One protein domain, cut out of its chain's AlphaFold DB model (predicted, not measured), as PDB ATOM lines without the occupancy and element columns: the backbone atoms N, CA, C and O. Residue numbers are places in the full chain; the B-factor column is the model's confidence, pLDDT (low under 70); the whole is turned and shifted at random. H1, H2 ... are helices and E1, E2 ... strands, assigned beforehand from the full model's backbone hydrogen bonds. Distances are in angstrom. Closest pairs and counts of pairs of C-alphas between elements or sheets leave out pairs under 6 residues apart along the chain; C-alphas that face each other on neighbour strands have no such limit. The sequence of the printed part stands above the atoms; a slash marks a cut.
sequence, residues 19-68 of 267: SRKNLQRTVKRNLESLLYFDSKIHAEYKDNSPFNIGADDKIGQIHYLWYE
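What this domain is: This is residues 19 to 68 of the 267 residues of an uncharacterized protein of Lachnospiraceae bacterium KH1T2 (UniProt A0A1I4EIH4). One long helix, H1, turns sharply at its end into a hairpin of two antiparallel strands, E1 and E2, whose strands are joined by a wide loop, residues 46 to 61. The hairpin comes near the later part of H1, residues 31 to 36. The printed part has 50 residues, in the order H1, E1, E2, and its class is mixed. It is compact, with a radius of gyration of the C-alphas of 10.6 A and spans of 33 by 23 by 17 A.

How they stand to each other: Start with H1, residues 19 to 37, where every O i to N i+4 pair is within hydrogen-bond range. Its closest C-alphas to E1, residues 41 to 45, are those of Leu 35 and Ile 41, 5.4 A apart. E2, residues 62 to 67, is apart from H1. E1 and E2 form an antiparallel hairpin at 165 degrees; look for N 42 and O 66, 2.9 A apart, within hydrogen-bond range.

Where its parts are: Find C-alpha 19 at (25.967, -37.072, -12.360); from there H1 runs 26.7 A. E1 spans 14.0 A, and E2 spans 14.5 A to C-alpha 67 at (6.798, -47.963, 7.501).

The domain as a whole: The C-alphas of Ser 19 and Glu 68, the two farthest apart, are 33.1 A apart. The printed part has no cut. H1 to E1 is a tight link, E1 to E2 a long one. Look at residues 53 to 61 for pLDDT under 70.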
ATOM      1  N   SER A  19      25.784 -36.179 -13.513       71.94
ATOM      2  CA  SER A  19      25.967 -37.072 -12.360       71.94
ATOM      3  C   SER A  19      24.848 -36.906 -11.326       71.94
ATOM      4  O   SER A  19      24.303 -37.897 -10.839       71.94
ATOM      5  N   ARG A  20      24.421 -35.664 -11.052       70.75
ATOM      6  CA  ARG A  20      23.282 -35.368 -10.169       70.75
ATOM      7  C   ARG A  20      21.979 -35.966 -10.702       70.75
ATOM      8  O   ARG A  20      21.251 -36.597  -9.939       70.75
ATOM      9  N   LYS A  21      21.702 -35.816 -12.004       76.31
ATOM     10  CA  LYS A  21      20.519 -36.411 -12.654       76.31
ATOM     11  C   LYS A  21      20.538 -37.940 -12.568       76.31
ATOM     12  O   LYS A  21      19.507 -38.549 -12.289       76.31
ATOM     13  N   ASN A  22      21.697 -38.572 -12.751       79.62
ATOM     14  CA  ASN A  22      21.832 -40.026 -12.625       79.62
ATOM     15  C   ASN A  22      21.652 -40.521 -11.186       79.62
ATOM     16  O   ASN A  22      20.983 -41.536 -10.973       79.62
ATOM     17  N   LEU A  23      22.181 -39.799 -10.196       75.31
ATOM     18  CA  LEU A  23      21.963 -40.115  -8.786       75.31
ATOM     19  C   LEU A  23      20.478 -40.009  -8.423       75.31
ATOM     20  O   LEU A  23      19.927 -40.935  -7.839       75.31
ATOM     21  N   GLN A  24      19.804 -38.935  -8.842       74.38
ATOM     22  CA  GLN A  24      18.363 -38.756  -8.629       74.38
ATOM     23  C   GLN A  24      17.541 -39.891  -9.256       74.38
ATOM     24  O   GLN A  24      16.632 -40.413  -8.615       74.38
ATOM     25  N   ARG A  25      17.892 -40.330 -10.471       78.88
ATOM     26  CA  ARG A  25      17.261 -41.493 -11.121       78.88
ATOM     27  C   ARG A  25      17.498 -42.794 -10.356       78.88
ATOM     28  O   ARG A  25      16.588 -43.609 -10.254       78.88
ATOM     29  N   THR A  26      18.703 -42.988  -9.827       82.44
ATOM     30  CA  THR A  26      19.057 -44.181  -9.042       82.44
ATOM     31  C   THR A  26      18.287 -44.210  -7.724       82.44
ATOM     32  O   THR A  26      17.680 -45.221  -7.394       82.44
ATOM     33  N   VAL A  27      18.236 -43.080  -7.013       78.81
ATOM     34  CA  VAL A  27      17.456 -42.929  -5.779       78.81
ATOM     35  C   VAL A  27      15.970 -43.173  -6.048       78.81
ATOM     36  O   VAL A  27      15.366 -43.964  -5.333       78.81
ATOM     37  N   LYS A  28      15.403 -42.590  -7.117       78.94
ATOM     38  CA  LYS A  28      14.010 -42.838  -7.531       78.94
ATOM     39  C   LYS A  28      13.739 -44.332  -7.731       78.94
ATOM     40  O   LYS A  28      12.814 -44.857  -7.127       78.94
ATOM     41  N   ARG A  29      14.571 -45.026  -8.514       81.38
ATOM     42  CA  ARG A  29      14.429 -46.471  -8.771       81.38
ATOM     43  C   ARG A  29      14.514 -47.315  -7.504       81.38
ATOM     44  O   ARG A  29      13.755 -48.268  -7.351       81.38
ATOM     45  N   ASN A  30      15.434 -46.977  -6.604       84.75
ATOM     46  CA  ASN A  30      15.576 -47.686  -5.336       84.75
ATOM     47  C   ASN A  30      14.349 -47.474  -4.447       84.75
ATOM     48  O   ASN A  30      13.882 -48.427  -3.839       84.75
ATOM     49  N   LEU A  31      13.801 -46.260  -4.408       81.94
ATOM     50  CA  LEU A  31      12.574 -45.961  -3.669       81.94
ATOM     51  C   LEU A  31      11.357 -46.658  -4.269       81.94
ATOM     52  O   LEU A  31      10.575 -47.228  -3.525       81.94
ATOM     53  N   GLU A  32      11.222 -46.678  -5.596       83.19
ATOM     54  CA  GLU A  32      10.183 -47.459  -6.280       83.19
ATOM     55  C   GLU A  32      10.301 -48.946  -5.941       83.19
ATOM     56  O   GLU A  32       9.303 -49.585  -5.629       83.19
ATOM     57  N   SER A  33      11.525 -49.484  -5.938       86.25
ATOM     58  CA  SER A  33      11.782 -50.878  -5.556       86.25
ATOM     59  C   SER A  33      11.423 -51.141  -4.092       86.25
ATOM     60  O   SER A  33      10.875 -52.189  -3.778       86.25
ATOM     61  N   LEU A  34      11.712 -50.185  -3.206       83.44
ATOM     62  CA  LEU A  34      11.413 -50.258  -1.778       83.44
ATOM     63  C   LEU A  34       9.898 -50.210  -1.514       83.44
ATOM     64  O   LEU A  34       9.382 -51.043  -0.785       83.44
ATOM     65  N   LEU A  35       9.180 -49.281  -2.149       84.56
ATOM     66  CA  LEU A  35       7.719 -49.150  -2.056       84.56
ATOM     67  C   LEU A  35       6.992 -50.348  -2.683       84.56
ATOM     68  O   LEU A  35       5.910 -50.720  -2.248       84.56
ATOM     69  N   TYR A  36       7.582 -50.961  -3.712       85.31
ATOM     70  CA  TYR A  36       7.060 -52.189  -4.308       85.31
ATOM     71  C   TYR A  36       7.319 -53.425  -3.437       85.31
ATOM     72  O   TYR A  36       6.559 -54.388  -3.494       85.31
ATOM     73  N   PHE A  37       8.403 -53.418  -2.655       88.81
ATOM     74  CA  PHE A  37       8.788 -54.547  -1.814       88.81
ATOM     75  C   PHE A  37       7.764 -54.821  -0.710       88.81
ATOM     76  O   PHE A  37       7.476 -55.983  -0.429       88.81
ATOM     77  N   ASP A  38       7.205 -53.770  -0.108       85.25
ATOM     78  CA  ASP A  38       6.196 -53.900   0.939       85.25
ATOM     79  C   ASP A  38       5.178 -52.756   0.864       85.25
ATOM     80  O   ASP A  38       5.538 -51.580   0.912       85.25
ATOM     81  N   SER A  39       3.891 -53.112   0.798       85.06
ATOM     82  CA  SER A  39       2.767 -52.170   0.741       85.06
ATOM     83  C   SER A  39       2.633 -51.280   1.977       85.06
ATOM     84  O   SER A  39       1.898 -50.299   1.935       85.06
ATOM     85  N   LYS A  40       3.305 -51.637   3.075       88.50
ATOM     86  CA  LYS A  40       3.379 -50.852   4.312       88.50
ATOM     87  C   LYS A  40       4.440 -49.758   4.261       88.50
ATOM     88  O   LYS A  40       4.574 -48.986   5.204       88.50
ATOM     89  N   ILE A  41       5.280 -49.716   3.231       87.94
ATOM     90  CA  ILE A  41       6.249 -48.635   3.069       87.94
ATOM     91  C   ILE A  41       5.550 -47.509   2.314       87.94
ATOM     92  O   ILE A  41       4.976 -47.721   1.249       87.94
ATOM     93  N   HIS A  42       5.622 -46.299   2.858       87.12
ATOM     94  CA  HIS A  42       4.968 -45.120   2.303       87.12
ATOM     95  C   HIS A  42       5.955 -43.968   2.188       87.12
ATOM     96  O   HIS A  42       6.860 -43.816   3.012       87.12
ATOM     97  N   ALA A  43       5.763 -43.134   1.171       85.44
ATOM     98  CA  ALA A  43       6.544 -41.926   0.978       85.44
ATOM     99  C   ALA A  43       5.659 -40.771   0.503       85.44
ATOM    100  O   ALA A  43       4.759 -40.954  -0.318       85.44
ATOM    101  N   GLU A  44       5.972 -39.572   0.984       85.00
ATOM    102  CA  GLU A  44       5.294 -38.325   0.633       85.00
ATOM    103  C   GLU A  44       6.292 -37.274   0.154       85.00
ATOM    104  O   GLU A  44       7.396 -37.118   0.691       85.00
ATOM    105  N   TYR A  45       5.884 -36.513  -0.856       82.44
ATOM    106  CA  TYR A  45       6.604 -35.331  -1.311       82.44
ATOM    107  C   TYR A  45       6.332 -34.121  -0.406       82.44
ATOM    108  O   TYR A  45       5.348 -34.069   0.323       82.44
ATOM    109  N   LYS A  46       7.184 -33.091  -0.493       79.75
ATOM    110  CA  LYS A  46       7.002 -31.811   0.226       79.75
ATOM    111  C   LYS A  46       5.702 -31.067  -0.086       79.75
ATOM    112  O   LYS A  46       5.316 -30.201   0.689       79.75
ATOM    113  N   ASP A  47       5.057 -31.358  -1.212       79.69
ATOM    114  CA  ASP A  47       3.729 -30.829  -1.544       79.69
ATOM    115  C   ASP A  47       2.588 -31.698  -0.978       79.69
ATOM    116  O   ASP A  47       1.436 -31.518  -1.365       79.69
ATOM    117  N   ASN A  48       2.908 -32.617  -0.056       78.56
ATOM    118  CA  ASN A  48       2.018 -33.601   0.567       78.56
ATOM    119  C   ASN A  48       1.342 -34.552  -0.433       78.56
ATOM    120  O   ASN A  48       0.340 -35.187  -0.107       78.56
ATOM    121  N   SER A  49       1.860 -34.654  -1.661       80.38
ATOM    122  CA  SER A  49       1.387 -35.657  -2.612       80.38
ATOM    123  C   SER A  49       2.056 -37.017  -2.349       80.38
ATOM    124  O   SER A  49       3.252 -37.060  -2.032       80.38
ATOM    125  N   PRO A  50       1.317 -38.136  -2.473       76.69
ATOM    126  CA  PRO A  50       1.885 -39.465  -2.292       76.69
ATOM    127  C   PRO A  50       2.885 -39.781  -3.405       76.69
ATOM    128  O   PRO A  50       2.705 -39.401  -4.568       76.69
ATOM    129  N   PHE A  51       3.940 -40.517  -3.060       77.38
ATOM    130  CA  PHE A  51       4.867 -41.039  -4.052       77.38
ATOM    131  C   PHE A  51       4.188 -42.157  -4.853       77.38
ATOM    132  O   PHE A  51       3.972 -43.258  -4.351       77.38
ATOM    133  N   ASN A  52       3.874 -41.884  -6.120       71.19
ATOM    134  CA  ASN A  52       3.240 -42.855  -7.011       71.19
ATOM    135  C   ASN A  52       4.281 -43.584  -7.870       71.19
ATOM    136  O   ASN A  52       5.012 -42.963  -8.645       71.19
ATOM    137  N   ILE A  53       4.309 -44.915  -7.760       68.38
ATOM    138  CA  ILE A  53       5.151 -45.786  -8.588       68.38
ATOM    139  C   ILE A  53       4.718 -45.648 -10.054       68.38
ATOM    140  O   ILE A  53       3.544 -45.808 -10.377       68.38
ATOM    141  N   GLY A  54       5.665 -45.357 -10.951       64.00
ATOM    142  CA  GLY A  54       5.407 -45.299 -12.395       64.00
ATOM    143  C   GLY A  54       4.701 -44.035 -12.899       64.00
ATOM    144  O   GLY A  54       4.433 -43.947 -14.095       64.00
ATOM    145  N   ALA A  55       4.429 -43.048 -12.038       66.00
ATOM    146  CA  ALA A  55       3.940 -41.747 -12.484       66.00
ATOM    147  C   ALA A  55       5.060 -40.955 -13.187       66.00
ATOM    148  O   ALA A  55       6.186 -40.841 -12.676       66.00
ATOM    149  N   ASP A  56       4.733 -40.404 -14.359       59.88
ATOM    150  CA  ASP A  56       5.585 -39.441 -15.050       59.88
ATOM    151  C   ASP A  56       5.522 -38.102 -14.302       59.88
ATOM    152  O   ASP A  56       4.452 -37.569 -14.018       59.88
ATOM    153  N   ASP A  57       6.703 -37.598 -13.961       54.97
ATOM    154  CA  ASP A  57       6.981 -36.279 -13.392       54.97
ATOM    155  C   ASP A  57       6.396 -35.897 -12.019       54.97
ATOM    156  O   ASP A  57       5.353 -35.266 -11.876       54.97
ATOM    157  N   LYS A  58       7.244 -36.092 -10.999       56.28
ATOM    158  CA  LYS A  58       7.974 -34.996 -10.327       56.28
ATOM    159  C   LYS A  58       9.237 -35.572  -9.679       56.28
ATOM    160  O   LYS A  58       9.152 -36.453  -8.830       56.28
ATOM    161  N   ILE A  59      10.422 -35.054 -10.016       56.81
ATOM    162  CA  ILE A  59      11.598 -35.202  -9.135       56.81
ATOM    163  C   ILE A  59      11.372 -34.236  -7.963       56.81
ATOM    164  O   ILE A  59      11.906 -33.129  -7.928       56.81
ATOM    165  N   GLY A  60      10.467 -34.616  -7.064       63.66
ATOM    166  CA  GLY A  60      10.135 -33.862  -5.865       63.66
ATOM    167  C   GLY A  60      11.113 -34.163  -4.735       63.66
ATOM    168  O   GLY A  60      11.760 -35.210  -4.702       63.66
ATOM    169  N   GLN A  61      11.228 -33.238  -3.786       69.88
ATOM    170  CA  GLN A  61      11.914 -33.526  -2.530       69.88
ATOM    171  C   GLN A  61      10.979 -34.373  -1.669       69.88
ATOM    172  O   GLN A  61       9.861 -33.942  -1.380       69.88
ATOM    173  N   ILE A  62      11.431 -35.566  -1.290       76.19
ATOM    174  CA  ILE A  62      10.723 -36.411  -0.328       76.19
ATOM    175  C   ILE A  62      10.775 -35.718   1.024       76.19
ATOM    176  O   ILE A  62      11.831 -35.236   1.442       76.19
ATOM    177  N   HIS A  63       9.616 -35.629   1.659       81.00
ATOM    178  CA  HIS A  63       9.455 -35.029   2.972       81.00
ATOM    179  C   HIS A  63       9.387 -36.107   4.049       81.00
ATOM    180  O   HIS A  63      10.120 -36.028   5.032       81.00
ATOM    181  N   TYR A  64       8.609 -37.165   3.805       80.31
ATOM    182  CA  TYR A  64       8.480 -38.301   4.713       80.31
ATOM    183  C   TYR A  64       8.651 -39.636   3.984       80.31
ATOM    184  O   TYR A  64       8.198 -39.805   2.855       80.31
ATOM    185  N   LEU A  65       9.305 -40.579   4.663       84.88
ATOM    186  CA  LEU A  65       9.376 -42.000   4.328       84.88
ATOM    187  C   LEU A  65       9.124 -42.752   5.634       84.88
ATOM    188  O   LEU A  65       9.863 -42.549   6.600       84.88
ATOM    189  N   TRP A  66       8.092 -43.585   5.681       84.94
ATOM    190  CA  TRP A  66       7.756 -44.340   6.885       84.94
ATOM    191  C   TRP A  66       7.274 -45.744   6.549       84.94
ATOM    192  O   TRP A  66       6.945 -46.059   5.407       84.94
ATOM    193  N   TYR A  67       7.274 -46.593   7.571       85.56
ATOM    194  CA  TYR A  67       6.798 -47.963   7.501       85.56
ATOM    195  C   TYR A  67       5.609 -48.114   8.448       85.56
ATOM    196  O   TYR A  67       5.726 -47.857   9.647       85.56
ATOM    197  N   GLU A  68       4.456 -48.469   7.897       84.62
ATOM    198  CA  GLU A  68       3.216 -48.694   8.622       84.62
ATOM    199  C   GLU A  68       3.221 -50.102   9.225       84.62
ATOM    200  O   GLU A  68       2.864 -51.100   8.597       84.62
TER     201      GLU A  68